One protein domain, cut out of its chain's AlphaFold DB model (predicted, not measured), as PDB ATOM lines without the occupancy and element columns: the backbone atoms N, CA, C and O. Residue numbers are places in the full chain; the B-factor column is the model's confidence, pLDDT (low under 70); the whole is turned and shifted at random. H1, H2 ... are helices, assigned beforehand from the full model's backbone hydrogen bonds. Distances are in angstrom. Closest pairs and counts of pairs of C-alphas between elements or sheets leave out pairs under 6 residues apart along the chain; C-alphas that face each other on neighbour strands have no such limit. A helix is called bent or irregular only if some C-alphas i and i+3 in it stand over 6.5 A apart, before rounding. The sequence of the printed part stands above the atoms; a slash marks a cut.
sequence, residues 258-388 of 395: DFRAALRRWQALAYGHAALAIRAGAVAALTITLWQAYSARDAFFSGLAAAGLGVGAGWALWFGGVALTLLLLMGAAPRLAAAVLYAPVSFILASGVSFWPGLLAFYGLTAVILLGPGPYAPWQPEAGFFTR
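Overview. This is residues 258 to 388 of the 395 residues of an uncharacterized protein of Anaerolineae bacterium (UniProt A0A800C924). Four helical parts, H1b, H3, H4 and H5, make an up-and-down bundle, each running against the one before it, while the bent first helix runs on past the bundle as an arm, H1a, of which residues 258 to 266 stick out. H2 lies across the other end of the bundle, and a winding link after H5 leads to the short H6, near the beginning of H4. The printed part has 131 residues with six named helices, H1 to H6 in chain order, and no named strand; the class is all helix. It is compact, with a radius of gyration of the C-alphas of 16.2 A, and spans 57 by 28 by 21 A, only just elongated.

Along the chain. H1, residues 258 to 295, was assigned as one helix by its hydrogen bonds but is bent, with C-alphas 270 and 273 7.2 A apart. Its arm H1a, residues 258 to 270, begins at C-alpha 258 (45.354, 5.745, 7.963) and is 18.3 A long; H1b, residues 273 to 295, is 32.7 A long and ends at C-alpha 295 (10.914, -11.411, 44.662). H2 holds residues 297 to 306, and H3 holds residues 311 to 330, 28.7 A long. H4, residues 334 to 350, is 23.8 A long, with a kink of 34 degrees near residue 341. H5, residues 355 to 371, is 23.9 A long. H6, residues 382 to 387, is 9.1 A long and ends at C-alpha 387 (26.703, -12.843, 6.434).

Arrangement. H4 is the hub. It forms helical hairpins with H3, closest at the C-alphas of Leu 328 and Pro 334, 4.7 A, and with H5, closest at those of Arg 335 and Ile 369, 5.0 A. H1b and H5 touch, the C-alphas of Ala 282 and Gly 364 being closest at 4.7 A, and run opposite ways at a shallow tilt of 33 degrees, only just short of steep. H1b also touches H3, at Val 283 and Thr 325, whose C-alphas are 6.2 A apart. H3 and H5 are apart. H2 touches H3 through residues 311 to 314 of H3 alone; the closest C-alphas are those of Phe 301 and Val 311, 6.3 A. H6 is close to H4 but not clearly touching, at the C-alphas of Leu 336 and Glu 382, 6.9 A. Every O i to N i+4 pair is within hydrogen-bond range in H1a, H1b, H2, H3 and H5, against 10 of 13 in H4 and 1 of 2 in H6.

Size, cuts and confidence. The C-alphas of Asp 258 and Asp 298 are the two farthest apart, at 57.5 A. Without residues 258 to 266, which stand free, the body spans 44 by 27 by 18 A. The printed part has no cut and no long link. Mean pLDDT of the printed part is 89.6; residues 384 to 388 are under 70.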
ATOM      1  N   ASP A 258      45.192   5.200   6.614       84.06
ATOM      2  CA  ASP A 258      45.354   5.745   7.963       84.06
ATOM      3  C   ASP A 258      44.006   5.817   8.681       84.06
ATOM      4  O   ASP A 258      43.875   5.366   9.826       84.06
ATOM      5  N   PHE A 259      42.963   6.258   7.970       82.38
ATOM      6  CA  PHE A 259      41.590   6.221   8.467       82.38
ATOM      7  C   PHE A 259      41.149   4.786   8.785       82.38
ATOM      8  O   PHE A 259      40.655   4.508   9.881       82.38
ATOM      9  N   ARG A 260      41.399   3.831   7.877       83.00
ATOM     10  CA  ARG A 260      41.102   2.406   8.111       83.00
ATOM     11  C   ARG A 260      41.901   1.828   9.273       83.00
ATOM     12  O   ARG A 260      41.406   0.954   9.986       83.00
ATOM     13  N   ALA A 261      43.152   2.238   9.464       83.06
ATOM     14  CA  ALA A 261      43.962   1.799  10.597       83.06
ATOM     15  C   ALA A 261      43.396   2.327  11.924       83.06
ATOM     16  O   ALA A 261      43.247   1.550  12.871       83.06
ATOM     17  N   ALA A 262      43.013   3.604  11.979       82.75
ATOM     18  CA  ALA A 262      42.361   4.199  13.140       82.75
ATOM     19  C   ALA A 262      41.013   3.524  13.442       82.75
ATOM     20  O   ALA A 262      40.771   3.115  14.580       82.75
ATOM     21  N   LEU A 263      40.173   3.321  12.422       82.88
ATOM     22  CA  LEU A 263      38.886   2.645  12.557       82.88
ATOM     23  C   LEU A 263      39.057   1.208  13.062       82.88
ATOM     24  O   LEU A 263      38.363   0.809  13.991       82.88
ATOM     25  N   ARG A 264      40.025   0.449  12.534       82.69
ATOM     26  CA  ARG A 264      40.325  -0.913  13.011       82.69
ATOM     27  C   ARG A 264      40.761  -0.946  14.473       82.69
ATOM     28  O   ARG A 264      40.366  -1.859  15.188       82.69
ATOM     29  N   ARG A 265      41.540   0.037  14.943       82.44
ATOM     30  CA  ARG A 265      41.915   0.144  16.367       82.44
ATOM     31  C   ARG A 265      40.691   0.393  17.246       82.44
ATOM     32  O   ARG A 265      40.516  -0.291  18.251       82.44
ATOM     33  N   TRP A 266      39.821   1.315  16.837       80.81
ATOM     34  CA  TRP A 266      38.553   1.572  17.523       80.81
ATOM     35  C   TRP A 266      37.646   0.345  17.542       80.81
ATOM     36  O   TRP A 266      37.126  -0.017  18.591       80.81
ATOM     37  N   GLN A 267      37.506  -0.335  16.407       81.25
ATOM     38  CA  GLN A 267      36.733  -1.567  16.284       81.25
ATOM     39  C   GLN A 267      37.323  -2.696  17.135       81.25
ATOM     40  O   GLN A 267      36.573  -3.404  17.795       81.25
ATOM     41  N   ALA A 268      38.648  -2.842  17.198       79.88
ATOM     42  CA  ALA A 268      39.299  -3.835  18.051       79.88
ATOM     43  C   ALA A 268      39.039  -3.583  19.546       79.88
ATOM     44  O   ALA A 268      38.862  -4.530  20.310       79.88
ATOM     45  N   LEU A 269      38.970  -2.316  19.969       79.00
ATOM     46  CA  LEU A 269      38.586  -1.952  21.334       79.00
ATOM     47  C   LEU A 269      37.091  -2.197  21.583       79.00
ATOM     48  O   LEU A 269      36.738  -2.864  22.556       79.00
ATOM     49  N   ALA A 270      36.231  -1.703  20.688       78.69
ATOM     50  CA  ALA A 270      34.775  -1.762  20.812       78.69
ATOM     51  C   ALA A 270      34.232  -3.198  20.745       78.69
ATOM     52  O   ALA A 270      33.421  -3.583  21.582       78.69
ATOM     53  N   TYR A 271      34.708  -4.000  19.791       80.12
ATOM     54  CA  TYR A 271      34.312  -5.399  19.594       80.12
ATOM     55  C   TYR A 271      35.154  -6.393  20.413       80.12
ATOM     56  O   TYR A 271      34.867  -7.588  20.418       80.12
ATOM     57  N   GLY A 272      36.196  -5.917  21.101       83.06
ATOM     58  CA  GLY A 272      37.048  -6.715  21.979       83.06
ATOM     59  C   GLY A 272      36.553  -6.713  23.426       83.06
ATOM     60  O   GLY A 272      35.417  -7.076  23.729       83.06
ATOM     61  N   HIS A 273      37.420  -6.302  24.349       85.62
ATOM     62  CA  HIS A 273      37.144  -6.334  25.789       85.62
ATOM     63  C   HIS A 273      35.974  -5.433  26.210       85.62
ATOM     64  O   HIS A 273      35.289  -5.757  27.178       85.62
ATOM     65  N   ALA A 274      35.701  -4.344  25.480       88.19
ATOM     66  CA  ALA A 274      34.554  -3.485  25.770       88.19
ATOM     67  C   ALA A 274      33.225  -4.223  25.549       88.19
ATOM     68  O   ALA A 274      32.352  -4.171  26.413       88.19
ATOM     69  N   ALA A 275      33.088  -4.976  24.451       90.00
ATOM     70  CA  ALA A 275      31.908  -5.803  24.198       90.00
ATOM     71  C   ALA A 275      31.713  -6.876  25.283       90.00
ATOM     72  O   ALA A 275      30.589  -7.084  25.739       90.00
ATOM     73  N   LEU A 276      32.797  -7.499  25.769       91.75
ATOM     74  CA  LEU A 276      32.718  -8.438  26.896       91.75
ATOM     75  C   LEU A 276      32.255  -7.748  28.187       91.75
ATOM     76  O   LEU A 276      31.389  -8.277  28.880       91.75
ATOM     77  N   ALA A 277      32.804  -6.575  28.508       93.44
ATOM     78  CA  ALA A 277      32.415  -5.814  29.694       93.44
ATOM     79  C   ALA A 277      30.938  -5.389  29.634       93.44
ATOM     80  O   ALA A 277      30.213  -5.527  30.618       93.44
ATOM     81  N   ILE A 278      30.470  -4.950  28.462       94.19
ATOM     82  CA  ILE A 278      29.062  -4.625  28.209       94.19
ATOM     83  C   ILE A 278      28.183  -5.864  28.370       94.19
ATOM     84  O   ILE A 278      27.157  -5.792  29.041       94.19
ATOM     85  N   ARG A 279      28.589  -7.013  27.815       95.00
ATOM     86  CA  ARG A 279      27.870  -8.284  27.979       95.00
ATOM     87  C   ARG A 279      27.775  -8.682  29.451       95.00
ATOM     88  O   ARG A 279      26.692  -9.025  29.912       95.00
ATOM     89  N   ALA A 280      28.876  -8.604  30.196       95.69
ATOM     90  CA  ALA A 280      28.906  -8.911  31.624       95.69
ATOM     91  C   ALA A 280      28.006  -7.960  32.434       95.69
ATOM     92  O   ALA A 280      27.239  -8.413  33.282       95.69
ATOM     93  N   GLY A 281      28.040  -6.661  32.125       96.88
ATOM     94  CA  GLY A 281      27.153  -5.666  32.728       96.88
ATOM     95  C   GLY A 281      25.678  -5.921  32.412       96.88
ATOM     96  O   GLY A 281      24.844  -5.874  33.315       96.88
ATOM     97  N   ALA A 282      25.356  -6.265  31.162       96.81
ATOM     98  CA  ALA A 282      24.005  -6.630  30.747       96.81
ATOM     99  C   ALA A 282      23.510  -7.874  31.498       96.81
ATOM    100  O   ALA A 282      22.397  -7.867  32.013       96.81
ATOM    101  N   VAL A 283      24.348  -8.910  31.628       97.62
ATOM    102  CA  VAL A 283      24.027 -10.112  32.413       97.62
ATOM    103  C   VAL A 283      23.783  -9.764  33.880       97.62
ATOM    104  O   VAL A 283      22.770 -10.183  34.427       97.62
ATOM    105  N   ALA A 284      24.641  -8.959  34.510       98.06
ATOM    106  CA  ALA A 284      24.445  -8.549  35.900       98.06
ATOM    107  C   ALA A 284      23.117  -7.790  36.091       98.06
ATOM    108  O   ALA A 284      22.341  -8.102  36.997       98.06
ATOM    109  N   ALA A 285      22.816  -6.841  35.200       97.94
ATOM    110  CA  ALA A 285      21.561  -6.097  35.214       97.94
ATOM    111  C   ALA A 285      20.338  -7.010  34.995       97.94
ATOM    112  O   ALA A 285      19.329  -6.867  35.690       97.94
ATOM    113  N   LEU A 286      20.435  -7.991  34.089       97.75
ATOM    114  CA  LEU A 286      19.403  -9.005  33.848       97.75
ATOM    115  C   LEU A 286      19.173  -9.886  35.074       97.75
ATOM    116  O   LEU A 286      18.027 -10.103  35.457       97.75
ATOM    117  N   THR A 287      20.238 -10.365  35.717       98.00
ATOM    118  CA  THR A 287      20.138 -11.183  36.930       98.00
ATOM    119  C   THR A 287      19.415 -10.425  38.040       98.00
ATOM    120  O   THR A 287      18.500 -10.975  38.650       98.00
ATOM    121  N   ILE A 288      19.750  -9.147  38.255       98.00
ATOM    122  CA  ILE A 288      19.050  -8.287  39.222       98.00
ATOM    123  C   ILE A 288      17.581  -8.105  38.819       98.00
ATOM    124  O   ILE A 288      16.693  -8.237  39.658       98.00
ATOM    125  N   THR A 289      17.313  -7.860  37.535       97.69
ATOM    126  CA  THR A 289      15.954  -7.668  37.004       97.69
ATOM    127  C   THR A 289      15.074  -8.898  37.231       97.69
ATOM    128  O   THR A 289      13.955  -8.786  37.731       97.69
ATOM    129  N   LEU A 290      15.590 -10.089  36.918       97.56
ATOM    130  CA  LEU A 290      14.890 -11.362  37.095       97.56
ATOM    131  C   LEU A 290      14.710 -11.713  38.575       97.56
ATOM    132  O   LEU A 290      13.646 -12.202  38.961       97.56
ATOM    133  N   TRP A 291      15.710 -11.430  39.413       98.06
ATOM    134  CA  TRP A 291      15.607 -11.588  40.863       98.06
ATOM    135  C   TRP A 291      14.493 -10.714  41.441       98.06
ATOM    136  O   TRP A 291      13.673 -11.191  42.227       98.06
ATOM    137  N   GLN A 292      14.444  -9.435  41.059       97.38
ATOM    138  CA  GLN A 292      13.430  -8.493  41.534       97.38
ATOM    139  C   GLN A 292      12.033  -8.891  41.051       97.38
ATOM    140  O   GLN A 292      11.104  -8.915  41.856       97.38
ATOM    141  N   ALA A 293      11.902  -9.302  39.785       96.00
ATOM    142  CA  ALA A 293      10.657  -9.838  39.235       96.00
ATOM    143  C   ALA A 293      10.151 -11.070  40.009       96.00
ATOM    144  O   ALA A 293       8.957 -11.179  40.274       96.00
ATOM    145  N   TYR A 294      11.049 -11.973  40.419       96.94
ATOM    146  CA  TYR A 294      10.692 -13.139  41.235       96.94
ATOM    147  C   TYR A 294      10.327 -12.765  42.679       96.94
ATOM    148  O   TYR A 294       9.360 -13.280  43.246       96.94
ATOM    149  N   SER A 295      11.101 -11.857  43.278       97.31
ATOM    150  CA  SER A 295      10.914 -11.411  44.662       97.31
ATOM    151  C   SER A 295       9.586 -10.675  44.840       97.31
ATOM    152  O   SER A 295       8.873 -10.920  45.806       97.31
ATOM    153  N   ALA A 296       9.222  -9.830  43.874       96.25
ATOM    154  CA  ALA A 296       7.958  -9.103  43.825       96.25
ATOM    155  C   ALA A 296       6.992  -9.709  42.790       96.25
ATOM    156  O   ALA A 296       6.333  -8.992  42.032       96.25
ATOM    157  N   ARG A 297       6.900 -11.046  42.760       95.62
ATOM    158  CA  ARG A 297       6.087 -11.792  41.785       95.62
ATOM    159  C   ARG A 297       4.624 -11.353  41.732       95.62
ATOM    160  O   ARG A 297       4.057 -11.320  40.650       95.62
ATOM    161  N   ASP A 298       4.025 -10.963  42.854       94.44
ATOM    162  CA  ASP A 298       2.616 -10.549  42.888       94.44
ATOM    163  C   ASP A 298       2.389  -9.253  42.092       94.44
ATOM    164  O   ASP A 298       1.446  -9.151  41.302       94.44
ATOM    165  N   ALA A 299       3.304  -8.287  42.230       93.19
ATOM    166  CA  ALA A 299       3.311  -7.058  41.441       93.19
ATOM    167  C   ALA A 299       3.640  -7.335  39.966       93.19
ATOM    168  O   ALA A 299       2.983  -6.794  39.077       93.19
ATOM    169  N   PHE A 300       4.593  -8.233  39.697       93.31
ATOM    170  CA  PHE A 300       4.932  -8.654  38.336       93.31
ATOM    171  C   PHE A 300       3.724  -9.275  37.619       93.31
ATOM    172  O   PHE A 300       3.369  -8.843  36.523       93.31
ATOM    173  N   PHE A 301       3.037 -10.231  38.252       94.44
ATOM    174  CA  PHE A 301       1.849 -10.872  37.686       94.44
ATOM    175  C   PHE A 301       0.672  -9.909  37.549       94.44
ATOM    176  O   PHE A 301      -0.062  -9.997  36.569       94.44
ATOM    177  N   SER A 302       0.517  -8.957  38.470       91.75
ATOM    178  CA  SER A 302      -0.506  -7.913  38.365       91.75
ATOM    179  C   SER A 302      -0.247  -6.982  37.173       91.75
ATOM    180  O   SER A 302      -1.171  -6.679  36.416       91.75
ATOM    181  N   GLY A 303       1.012  -6.595  36.935       88.12
ATOM    182  CA  GLY A 303       1.402  -5.826  35.750       88.12
ATOM    183  C   GLY A 303       1.172  -6.586  34.441       88.12
ATOM    184  O   GLY A 303       0.660  -6.024  33.475       88.12
ATOM    185  N   LEU A 304       1.479  -7.886  34.413       88.56
ATOM    186  CA  LEU A 304       1.192  -8.746  33.260       88.56
ATOM    187  C   LEU A 304      -0.308  -8.919  33.010       88.56
ATOM    188  O   LEU A 304      -0.747  -8.850  31.863       88.56
ATOM    189  N   ALA A 305      -1.098  -9.099  34.069       89.44
ATOM    190  CA  ALA A 305      -2.547  -9.211  33.969       89.44
ATOM    191  C   ALA A 305      -3.167  -7.924  33.406       89.44
ATOM    192  O   ALA A 305      -4.056  -8.000  32.559       89.44
ATOM    193  N   ALA A 306      -2.647  -6.752  33.786       85.31
ATOM    194  CA  ALA A 306      -3.042  -5.472  33.197       85.31
ATOM    195  C   ALA A 306      -2.714  -5.379  31.691       85.31
ATOM    196  O   ALA A 306      -3.424  -4.711  30.945       85.31
ATOM    197  N   ALA A 307      -1.686  -6.097  31.229       79.56
ATOM    198  CA  ALA A 307      -1.354  -6.261  29.813       79.56
ATOM    199  C   ALA A 307      -2.112  -7.421  29.126       79.56
ATOM    200  O   ALA A 307      -1.830  -7.742  27.972       79.56
ATOM    201  N   GLY A 308      -3.063  -8.067  29.812       84.19
ATOM    202  CA  GLY A 308      -3.852  -9.183  29.279       84.19
ATOM    203  C   GLY A 308      -3.118 -10.528  29.246       84.19
ATOM    204  O   GLY A 308      -3.566 -11.451  28.565       84.19
ATOM    205  N   LEU A 309      -1.996 -10.663  29.959       86.62
ATOM    206  CA  LEU A 309      -1.214 -11.895  30.026       86.62
ATOM    207  C   LEU A 309      -1.524 -12.692  31.295       86.62
ATOM    208  O   LEU A 309      -1.542 -12.166  32.405       86.62
ATOM    209  N   GLY A 310      -1.735 -13.999  31.125       89.75
ATOM    210  CA  GLY A 310      -1.986 -14.920  32.233       89.75
ATOM    211  C   GLY A 310      -0.720 -15.316  33.003       89.75
ATOM    212  O   GLY A 310       0.407 -15.149  32.536       89.75
ATOM    213  N   VAL A 311      -0.914 -15.944  34.166       91.94
ATOM    214  CA  VAL A 311       0.172 -16.404  35.059       91.94
ATOM    215  C   VAL A 311       1.156 -17.344  34.348       91.94
ATOM    216  O   VAL A 311       2.366 -17.236  34.539       91.94
ATOM    217  N   GLY A 312       0.661 -18.229  33.475       93.62
ATOM    218  CA  GLY A 312       1.512 -19.122  32.682       93.62
ATOM    219  C   GLY A 312       2.479 -18.369  31.761       93.62
ATOM    220  O   GLY A 312       3.651 -18.730  31.678       93.62
ATOM    221  N   ALA A 313       2.023 -17.278  31.136       91.25
ATOM    222  CA  ALA A 313       2.880 -16.425  30.317       91.25
ATOM    223  C   ALA A 313       3.947 -15.727  31.170       91.25
ATOM    224  O   ALA A 313       5.102 -15.659  30.761       91.25
ATOM    225  N   GLY A 314       3.601 -15.281  32.382       92.50
ATOM    226  CA  GLY A 314       4.580 -14.687  33.295       92.50
ATOM    227  C   GLY A 314       5.687 -15.655  33.711       92.50
ATOM    228  O   GLY A 314       6.860 -15.284  33.679       92.50
ATOM    229  N   TRP A 315       5.350 -16.915  34.000       95.50
ATOM    230  CA  TRP A 315       6.369 -17.940  34.255       95.50
ATOM    231  C   TRP A 315       7.208 -18.251  33.017       95.50
ATOM    232  O   TRP A 315       8.426 -18.347  33.133       95.50
ATOM    233  N   ALA A 316       6.597 -18.355  31.835       95.19
ATOM    234  CA  ALA A 316       7.334 -18.574  30.591       95.19
ATOM    235  C   ALA A 316       8.332 -17.436  30.303       95.19
ATOM    236  O   ALA A 316       9.482 -17.704  29.959       95.19
ATOM    237  N   LEU A 317       7.924 -16.178  30.509       93.88
ATOM    238  CA  LEU A 317       8.801 -15.010  30.387       93.88
ATOM    239  C   LEU A 317       9.950 -15.063  31.397       93.88
ATOM    240  O   LEU A 317      11.092 -14.797  31.032       93.88
ATOM    241  N   TRP A 318       9.673 -15.435  32.648       96.25
ATOM    242  CA  TRP A 318      10.700 -15.501  33.683       96.25
ATOM    243  C   TRP A 318      11.699 -16.642  33.445       96.25
ATOM    244  O   TRP A 318      12.902 -16.392  33.379       96.25
ATOM    245  N   PHE A 319      11.229 -17.879  33.243       97.25
ATOM    246  CA  PHE A 319      12.096 -19.034  32.974       97.25
ATOM    247  C   PHE A 319      12.866 -18.875  31.663       97.25
ATOM    248  O   PHE A 319      14.065 -19.151  31.619       97.25
ATOM    249  N   GLY A 320      12.206 -18.376  30.613       96.44
ATOM    250  CA  GLY A 320      12.861 -18.018  29.358       96.44
ATOM    251  C   GLY A 320      13.925 -16.943  29.570       96.44
ATOM    252  O   GLY A 320      15.047 -17.092  29.096       96.44
ATOM    253  N   GLY A 321      13.617 -15.905  30.352       96.88
ATOM    254  CA  GLY A 321      14.566 -14.859  30.732       96.88
ATOM    255  C   GLY A 321      15.801 -15.406  31.449       96.88
ATOM    256  O   GLY A 321      16.921 -15.052  31.082       96.88
ATOM    257  N   VAL A 322      15.629 -16.314  32.412       97.88
ATOM    258  CA  VAL A 322      16.743 -16.984  33.107       97.88
ATOM    259  C   VAL A 322      17.580 -17.808  32.130       97.88
ATOM    260  O   VAL A 322      18.793 -17.616  32.062       97.88
ATOM    261  N   ALA A 323      16.952 -18.679  31.337       97.38
ATOM    262  CA  ALA A 323      17.653 -19.538  30.385       97.38
ATOM    263  C   ALA A 323      18.453 -18.727  29.351       97.38
ATOM    264  O   ALA A 323      19.629 -19.003  29.117       97.38
ATOM    265  N   LEU A 324      17.856 -17.680  28.779       97.12
ATOM    266  CA  LEU A 324      18.521 -16.811  27.807       97.12
ATOM    267  C   LEU A 324      19.633 -15.968  28.447       97.12
ATOM    268  O   LEU A 324      20.657 -15.730  27.811       97.12
ATOM    269  N   THR A 325      19.475 -15.550  29.708       97.38
ATOM    270  CA  THR A 325      20.540 -14.852  30.452       97.38
ATOM    271  C   THR A 325      21.738 -15.773  30.686       97.38
ATOM    272  O   THR A 325      22.879 -15.333  30.556       97.38
ATOM    273  N   LEU A 326      21.503 -17.063  30.961       96.81
ATOM    274  CA  LEU A 326      22.569 -18.064  31.062       96.81
ATOM    275  C   LEU A 326      23.268 -18.287  29.715       96.81
ATOM    276  O   LEU A 326      24.495 -18.296  29.671       96.81
ATOM    277  N   LEU A 327      22.519 -18.388  28.614       95.62
ATOM    278  CA  LEU A 327      23.105 -18.470  27.269       95.62
ATOM    279  C   LEU A 327      23.978 -17.248  26.956       95.62
ATOM    280  O   LEU A 327      25.115 -17.390  26.497       95.62
ATOM    281  N   LEU A 328      23.486 -16.051  27.283       94.75
ATOM    282  CA  LEU A 328      24.221 -14.802  27.113       94.75
ATOM    283  C   LEU A 328      25.509 -14.770  27.957       94.75
ATOM    284  O   LEU A 328      26.560 -14.370  27.451       94.75
ATOM    285  N   LEU A 329      25.449 -15.230  29.211       95.25
ATOM    286  CA  LEU A 329      26.606 -15.365  30.101       95.25
ATOM    287  C   LEU A 329      27.651 -16.331  29.528       95.25
ATOM    288  O   LEU A 329      28.837 -16.000  29.477       95.25
ATOM    289  N   MET A 330      27.201 -17.495  29.054       94.50
ATOM    290  CA  MET A 330      28.047 -18.534  28.454       94.50
ATOM    291  C   MET A 330      28.599 -18.142  27.075       94.50
ATOM    292  O   MET A 330      29.434 -18.858  26.525       94.50
ATOM    293  N   GLY A 331      28.140 -17.025  26.497       91.31
ATOM    294  CA  GLY A 331      28.503 -16.619  25.139       91.31
ATOM    295  C   GLY A 331      27.992 -17.597  24.074       91.31
ATOM    296  O   GLY A 331      28.618 -17.746  23.025       91.31
ATOM    297  N   ALA A 332      26.880 -18.277  24.361       92.44
ATOM    298  CA  ALA A 332      26.212 -19.229  23.488       92.44
ATOM    299  C   ALA A 332      25.029 -18.539  22.791       92.44
ATOM    300  O   ALA A 332      24.080 -18.113  23.445       92.44
ATOM    301  N   ALA A 333      25.102 -18.399  21.469       91.06
ATOM    302  CA  ALA A 333      24.158 -17.631  20.656       91.06
ATOM    303  C   ALA A 333      23.794 -16.230  21.215       91.06
ATOM    304  O   ALA A 333      22.614 -15.879  21.316       91.06
ATOM    305  N   PRO A 334      24.782 -15.411  21.628       90.19
ATOM    306  CA  PRO A 334      24.560 -14.216  22.437       90.19
ATOM    307  C   PRO A 334      23.716 -13.135  21.752       90.19
ATOM    308  O   PRO A 334      22.972 -12.439  22.441       90.19
ATOM    309  N   ARG A 335      23.770 -12.986  20.420       90.25
ATOM    310  CA  ARG A 335      22.918 -11.998  19.728       90.25
ATOM    311  C   ARG A 335      21.471 -12.463  19.655       90.25
ATOM    312  O   ARG A 335      20.572 -11.646  19.827       90.25
ATOM    313  N   LEU A 336      21.249 -13.758  19.428       89.75
ATOM    314  CA  LEU A 336      19.904 -14.338  19.440       89.75
ATOM    315  C   LEU A 336      19.315 -14.286  20.846       89.75
ATOM    316  O   LEU A 336      18.190 -13.826  21.017       89.75
ATOM    317  N   ALA A 337      20.101 -14.671  21.855       93.31
ATOM    318  CA  ALA A 337      19.709 -14.557  23.251       93.31
ATOM    319  C   ALA A 337      19.322 -13.112  23.589       93.31
ATOM    320  O   ALA A 337      18.240 -12.878  24.125       93.31
ATOM    321  N   ALA A 338      20.152 -12.137  23.199       93.19
ATOM    322  CA  ALA A 338      19.870 -10.729  23.434       93.19
ATOM    323  C   ALA A 338      18.612 -10.231  22.707       93.19
ATOM    324  O   ALA A 338      17.823  -9.504  23.303       93.19
ATOM    325  N   ALA A 339      18.391 -10.643  21.455       90.00
ATOM    326  CA  ALA A 339      17.198 -10.280  20.692       90.00
ATOM    327  C   ALA A 339      15.914 -10.822  21.339       90.00
ATOM    328  O   ALA A 339      14.938 -10.088  21.477       90.00
ATOM    329  N   VAL A 340      15.920 -12.079  21.793       92.31
ATOM    330  CA  VAL A 340      14.749 -12.694  22.442       92.31
ATOM    331  C   VAL A 340      14.527 -12.125  23.849       92.31
ATOM    332  O   VAL A 340      13.380 -11.950  24.256       92.31
ATOM    333  N   LEU A 341      15.593 -11.761  24.574       94.81
ATOM    334  CA  LEU A 341      15.521 -11.165  25.916       94.81
ATOM    335  C   LEU A 341      14.797  -9.810  25.967       94.81
ATOM    336  O   LEU A 341      14.332  -9.431  27.042       94.81
ATOM    337  N   TYR A 342      14.625  -9.105  24.841       90.75
ATOM    338  CA  TYR A 342      13.815  -7.881  24.808       90.75
ATOM    339  C   TYR A 342      12.402  -8.111  25.319       90.75
ATOM    340  O   TYR A 342      11.897  -7.273  26.062       90.75
ATOM    341  N   ALA A 343      11.770  -9.230  24.958       89.62
ATOM    342  CA  ALA A 343      10.405  -9.522  25.379       89.62
ATOM    343  C   ALA A 343      10.281  -9.622  26.914       89.62
ATOM    344  O   ALA A 343       9.589  -8.782  27.495       89.62
ATOM    345  N   PRO A 344      10.960 -10.557  27.615       92.06
ATOM    346  CA  PRO A 344      10.839 -10.665  29.067       92.06
ATOM    347  C   PRO A 344      11.289  -9.398  29.799       92.06
ATOM    348  O   PRO A 344      10.610  -8.982  30.735       92.06
ATOM    349  N   VAL A 345      12.357  -8.724  29.353       93.81
ATOM    350  CA  VAL A 345      12.798  -7.463  29.975       93.81
ATOM    351  C   VAL A 345      11.751  -6.363  29.814       93.81
ATOM    352  O   VAL A 345      11.441  -5.679  30.786       93.81
ATOM    353  N   SER A 346      11.160  -6.219  28.627       90.62
ATOM    354  CA  SER A 346      10.126  -5.210  28.356       90.62
ATOM    355  C   SER A 346       8.877  -5.435  29.202       90.62
ATOM    356  O   SER A 346       8.317  -4.479  29.730       90.62
ATOM    357  N   PHE A 347       8.461  -6.688  29.388       90.31
ATOM    358  CA  PHE A 347       7.317  -7.009  30.239       90.31
ATOM    359  C   PHE A 347       7.595  -6.771  31.728       90.31
ATOM    360  O   PHE A 347       6.732  -6.251  32.436       90.31
ATOM    361  N   ILE A 348       8.804  -7.079  32.207       91.88
ATOM    362  CA  ILE A 348       9.207  -6.753  33.584       91.88
ATOM    363  C   ILE A 348       9.251  -5.230  33.776       91.88
ATOM    364  O   ILE A 348       8.740  -4.720  34.772       91.88
ATOM    365  N   LEU A 349       9.792  -4.493  32.805       91.88
ATOM    366  CA  LEU A 349       9.800  -3.031  32.792       91.88
ATOM    367  C   LEU A 349       8.383  -2.447  32.815       91.88
ATOM    368  O   LEU A 349       8.095  -1.573  33.632       91.88
ATOM    369  N   ALA A 350       7.486  -2.965  31.975       88.94
ATOM    370  CA  ALA A 350       6.088  -2.548  31.921       88.94
ATOM    371  C   ALA A 350       5.329  -2.839  33.230       88.94
ATOM    372  O   ALA A 350       4.435  -2.078  33.586       88.94
ATOM    373  N   SER A 351       5.712  -3.886  33.974       88.75
ATOM    374  CA  SER A 351       5.130  -4.195  35.291       88.75
ATOM    375  C   SER A 351       5.547  -3.229  36.410       88.75
ATOM    376  O   SER A 351       4.945  -3.237  37.479       88.75
ATOM    377  N   GLY A 352       6.591  -2.420  36.197       87.88
ATOM    378  CA  GLY A 352       7.107  -1.465  37.183       87.88
ATOM    379  C   GLY A 352       8.006  -2.060  38.276       87.88
ATOM    380  O   GLY A 352       8.544  -1.308  39.084       87.88
ATOM    381  N   VAL A 353       8.226  -3.380  38.300       89.31
ATOM    382  CA  VAL A 353       8.948  -4.070  39.388       89.31
ATOM    383  C   VAL A 353      10.465  -3.819  39.399       89.31
ATOM    384  O   VAL A 353      11.074  -3.817  40.463       89.31
ATOM    385  N   SER A 354      11.093  -3.596  38.239       92.25
ATOM    386  CA  SER A 354      12.553  -3.428  38.129       92.25
ATOM    387  C   SER A 354      12.917  -2.391  37.068       92.25
ATOM    388  O   SER A 354      13.376  -2.728  35.975       92.25
ATOM    389  N   PHE A 355      12.705  -1.110  37.380       92.75
ATOM    390  CA  PHE A 355      12.906  -0.030  36.411       92.75
ATOM    391  C   PHE A 355      14.382   0.167  36.025       92.75
ATOM    392  O   PHE A 355      14.752  -0.072  34.880       92.75
ATOM    393  N   TRP A 356      15.251   0.561  36.963       95.06
ATOM    394  CA  TRP A 356      16.648   0.892  36.639       95.06
ATOM    395  C   TRP A 356      17.480  -0.305  36.163       95.06
ATOM    396  O   TRP A 356      18.100  -0.191  35.103       95.06
ATOM    397  N   PRO A 357      17.486  -1.462  36.858       96.56
ATOM    398  CA  PRO A 357      18.210  -2.633  36.368       96.56
ATOM    399  C   PRO A 357      17.630  -3.136  35.045       96.56
ATOM    400  O   PRO A 357      18.388  -3.515  34.157       96.56
ATOM    401  N   GLY A 358      16.304  -3.062  34.877       95.62
ATOM    402  CA  GLY A 358      15.640  -3.460  33.640       95.62
ATOM    403  C   GLY A 358      16.032  -2.566  32.467       95.62
ATOM    404  O   GLY A 358      16.279  -3.068  31.376       95.62
ATOM    405  N   LEU A 359      16.158  -1.255  32.686       95.00
ATOM    406  CA  LEU A 359      16.541  -0.298  31.651       95.00
ATOM    407  C   LEU A 359      18.017  -0.454  31.262       95.00
ATOM    408  O   LEU A 359      18.356  -0.419  30.080       95.00
ATOM    409  N   LEU A 360      18.891  -0.691  32.245       96.25
ATOM    410  CA  LEU A 360      20.298  -1.022  32.003       96.25
ATOM    411  C   LEU A 360      20.441  -2.333  31.229       96.25
ATOM    412  O   LEU A 360      21.206  -2.392  30.268       96.25
ATOM    413  N   ALA A 361      19.678  -3.363  31.607       96.25
ATOM    414  CA  ALA A 361      19.612  -4.612  30.863       96.25
ATOM    415  C   ALA A 361      19.150  -4.352  29.427       96.25
ATOM    416  O   ALA A 361      19.849  -4.737  28.496       96.25
ATOM    417  N   PHE A 362      18.045  -3.630  29.238       94.69
ATOM    418  CA  PHE A 362      17.463  -3.310  27.934       94.69
ATOM    419  C   PHE A 362      18.475  -2.663  26.973       94.69
ATOM    420  O   PHE A 362      18.695  -3.176  25.876       94.69
ATOM    421  N   TYR A 363      19.156  -1.592  27.393       95.12
ATOM    422  CA  TYR A 363      20.186  -0.950  26.565       95.12
ATOM    423  C   TYR A 363      21.457  -1.801  26.424       95.12
ATOM    424  O   TYR A 363      22.104  -1.786  25.374       95.12
ATOM    425  N   GLY A 364      21.796  -2.591  27.446       94.88
ATOM    426  CA  GLY A 364      22.865  -3.583  27.379       94.88
ATOM    427  C   GLY A 364      22.612  -4.632  26.294       94.88
ATOM    428  O   GLY A 364      23.520  -4.945  25.526       94.88
ATOM    429  N   LEU A 365      21.371  -5.113  26.151       94.62
ATOM    430  CA  LEU A 365      20.972  -6.021  25.072       94.62
ATOM    431  C   LEU A 365      21.159  -5.373  23.698       94.62
ATOM    432  O   LEU A 365      21.662  -6.017  22.781       94.62
ATOM    433  N   THR A 366      20.798  -4.093  23.544       92.31
ATOM    434  CA  THR A 366      21.042  -3.336  22.302       92.31
ATOM    435  C   THR A 366      22.522  -3.329  21.952       92.31
ATOM    436  O   THR A 366      22.905  -3.649  20.826       92.31
ATOM    437  N   ALA A 367      23.359  -3.003  22.934       91.56
ATOM    438  CA  ALA A 367      24.793  -2.924  22.749       91.56
ATOM    439  C   ALA A 367      25.401  -4.298  22.424       91.56
ATOM    440  O   ALA A 367      26.239  -4.376  21.534       91.56
ATOM    441  N   VAL A 368      24.932  -5.389  23.044       92.12
ATOM    442  CA  VAL A 368      25.351  -6.761  22.696       92.12
ATOM    443  C   VAL A 368      24.985  -7.118  21.256       92.12
ATOM    444  O   VAL A 368      25.791  -7.730  20.554       92.12
ATOM    445  N   ILE A 369      23.794  -6.747  20.778       89.75
ATOM    446  CA  ILE A 369      23.407  -7.031  19.391       89.75
ATOM    447  C   ILE A 369      24.358  -6.306  18.428       89.75
ATOM    448  O   ILE A 369      24.925  -6.940  17.535       89.75
ATOM    449  N   LEU A 370      24.595  -5.011  18.655       86.19
ATOM    450  CA  LEU A 370      25.378  -4.145  17.767       86.19
ATOM    451  C   LEU A 370      26.886  -4.407  17.818       86.19
ATOM    452  O   LEU A 370      27.532  -4.538  16.779       86.19
ATOM    453  N   LEU A 371      27.452  -4.492  19.020       85.81
ATOM    454  CA  LEU A 371      28.881  -4.730  19.240       85.81
ATOM    455  C   LEU A 371      29.234  -6.217  19.134       85.81
ATOM    456  O   LEU A 371      30.390  -6.586  18.950       85.81
ATOM    457  N   GLY A 372      28.235  -7.091  19.181       84.44
ATOM    458  CA  GLY A 372      28.453  -8.525  19.213       84.44
ATOM    459  C   GLY A 372      28.935  -9.029  20.576       84.44
ATOM    460  O   GLY A 372      28.947  -8.298  21.568       84.44
ATOM    461  N   PRO A 373      29.305 -10.317  20.636       83.81
ATOM    462  CA  PRO A 373      29.572 -10.990  21.900       83.81
ATOM    463  C   PRO A 373      30.794 -10.521  22.685       83.81
ATOM    464  O   PRO A 373      30.876 -10.818  23.878       83.81
ATOM    465  N   GLY A 374      31.778  -9.916  22.018       85.06
ATOM    466  CA  GLY A 374      33.143  -9.851  22.533       85.06
ATOM    467  C   GLY A 374      33.850 -11.220  22.549       85.06
ATOM    468  O   GLY A 374      33.320 -12.211  22.032       85.06
ATOM    469  N   PRO A 375      35.061 -11.301  23.129       83.81
ATOM    470  CA  PRO A 375      35.779 -12.562  23.306       83.81
ATOM    471  C   PRO A 375      34.999 -13.560  24.185       83.81
ATOM    472  O   PRO A 375      34.064 -13.198  24.902       83.81
ATOM    473  N   TYR A 376      35.397 -14.836  24.133       85.81
ATOM    474  CA  TYR A 376      34.779 -15.931  24.900       85.81
ATOM    475  C   TYR A 376      33.291 -16.143  24.570       85.81
ATOM    476  O   TYR A 376      32.425 -16.123  25.447       85.81
ATOM    477  N   ALA A 377      32.995 -16.311  23.282       87.62
ATOM    478  CA  ALA A 377      31.691 -16.728  22.775       87.62
ATOM    479  C   ALA A 377      31.870 -17.966  21.881       87.62
ATOM    480  O   ALA A 377      32.088 -17.816  20.674       87.62
ATOM    481  N   PRO A 378      31.870 -19.175  22.478       87.31
ATOM    482  CA  PRO A 378      32.296 -20.405  21.811       87.31
ATOM    483  C   PRO A 378      31.314 -20.897  20.743       87.31
ATOM    484  O   PRO A 378      31.700 -21.677  19.879       87.31
ATOM    485  N   TRP A 379      30.055 -20.454  20.786       87.12
ATOM    486  CA  TRP A 379      29.023 -20.913  19.863       87.12
ATOM    487  C   TRP A 379      28.188 -19.738  19.356       87.12
ATOM    488  O   TRP A 379      27.501 -19.079  20.133       87.12
ATOM    489  N   GLN A 380      28.272 -19.473  18.051       85.38
ATOM    490  CA  GLN A 380      27.620 -18.340  17.381       85.38
ATOM    491  C   GLN A 380      26.939 -18.800  16.080       85.38
ATOM    492  O   GLN A 380      27.386 -18.436  14.986       85.38
ATOM    493  N   PRO A 381      25.884 -19.631  16.158       81.44
ATOM    494  CA  PRO A 381      25.136 -20.071  14.976       81.44
ATOM    495  C   PRO A 381      24.575 -18.888  14.168       81.44
ATOM    496  O   PRO A 381      24.427 -18.967  12.951       81.44
ATOM    497  N   GLU A 382      24.321 -17.755  14.825       75.94
ATOM    498  CA  GLU A 382      23.830 -16.526  14.209       75.94
ATOM    499  C   GLU A 382      24.808 -15.860  13.235       75.94
ATOM    500  O   GLU A 382      24.382 -15.079  12.386       75.94
ATOM    501  N   ALA A 383      26.110 -16.153  13.319       71.19
ATOM    502  CA  ALA A 383      27.117 -15.509  12.475       71.19
ATOM    503  C   ALA A 383      26.869 -15.769  10.975       71.19
ATOM    504  O   ALA A 383      27.106 -14.891  10.139       71.19
ATOM    505  N   GLY A 384      26.323 -16.944  10.636       63.62
ATOM    506  CA  GLY A 384      25.928 -17.297   9.270       63.62
ATOM    507  C   GLY A 384      24.758 -16.459   8.744       63.62
ATOM    508  O   GLY A 384      24.813 -15.959   7.623       63.62
ATOM    509  N   PHE A 385      23.738 -16.220   9.574       61.91
ATOM    510  CA  PHE A 385      22.553 -15.437   9.196       61.91
ATOM    511  C   PHE A 385      22.871 -13.966   8.901       61.91
ATOM    512  O   PHE A 385      22.217 -13.343   8.071       61.91
ATOM    513  N   PHE A 386      23.887 -13.393   9.551       56.03
ATOM    514  CA  PHE A 386      24.273 -11.999   9.306       56.03
ATOM    515  C   PHE A 386      25.140 -11.811   8.057       56.03
ATOM    516  O   PHE A 386      25.220 -10.696   7.525       56.03
ATOM    517  N   THR A 387      25.783 -12.877   7.579       54.34
ATOM    518  CA  THR A 387      26.703 -12.843   6.434       54.34
ATOM    519  C   THR A 387      26.051 -13.308   5.130       54.34
ATOM    520  O   THR A 387      26.422 -12.792   4.079       54.34
ATOM    521  N   ARG A 388      25.047 -14.197   5.179       56.78
ATOM    522  CA  ARG A 388      24.395 -14.796   3.998       56.78
ATOM    523  C   ARG A 388      22.941 -14.343   3.837       56.78
ATOM    524  O   ARG A 388      22.209 -14.254   4.818       56.78
TER     525      ARG A 388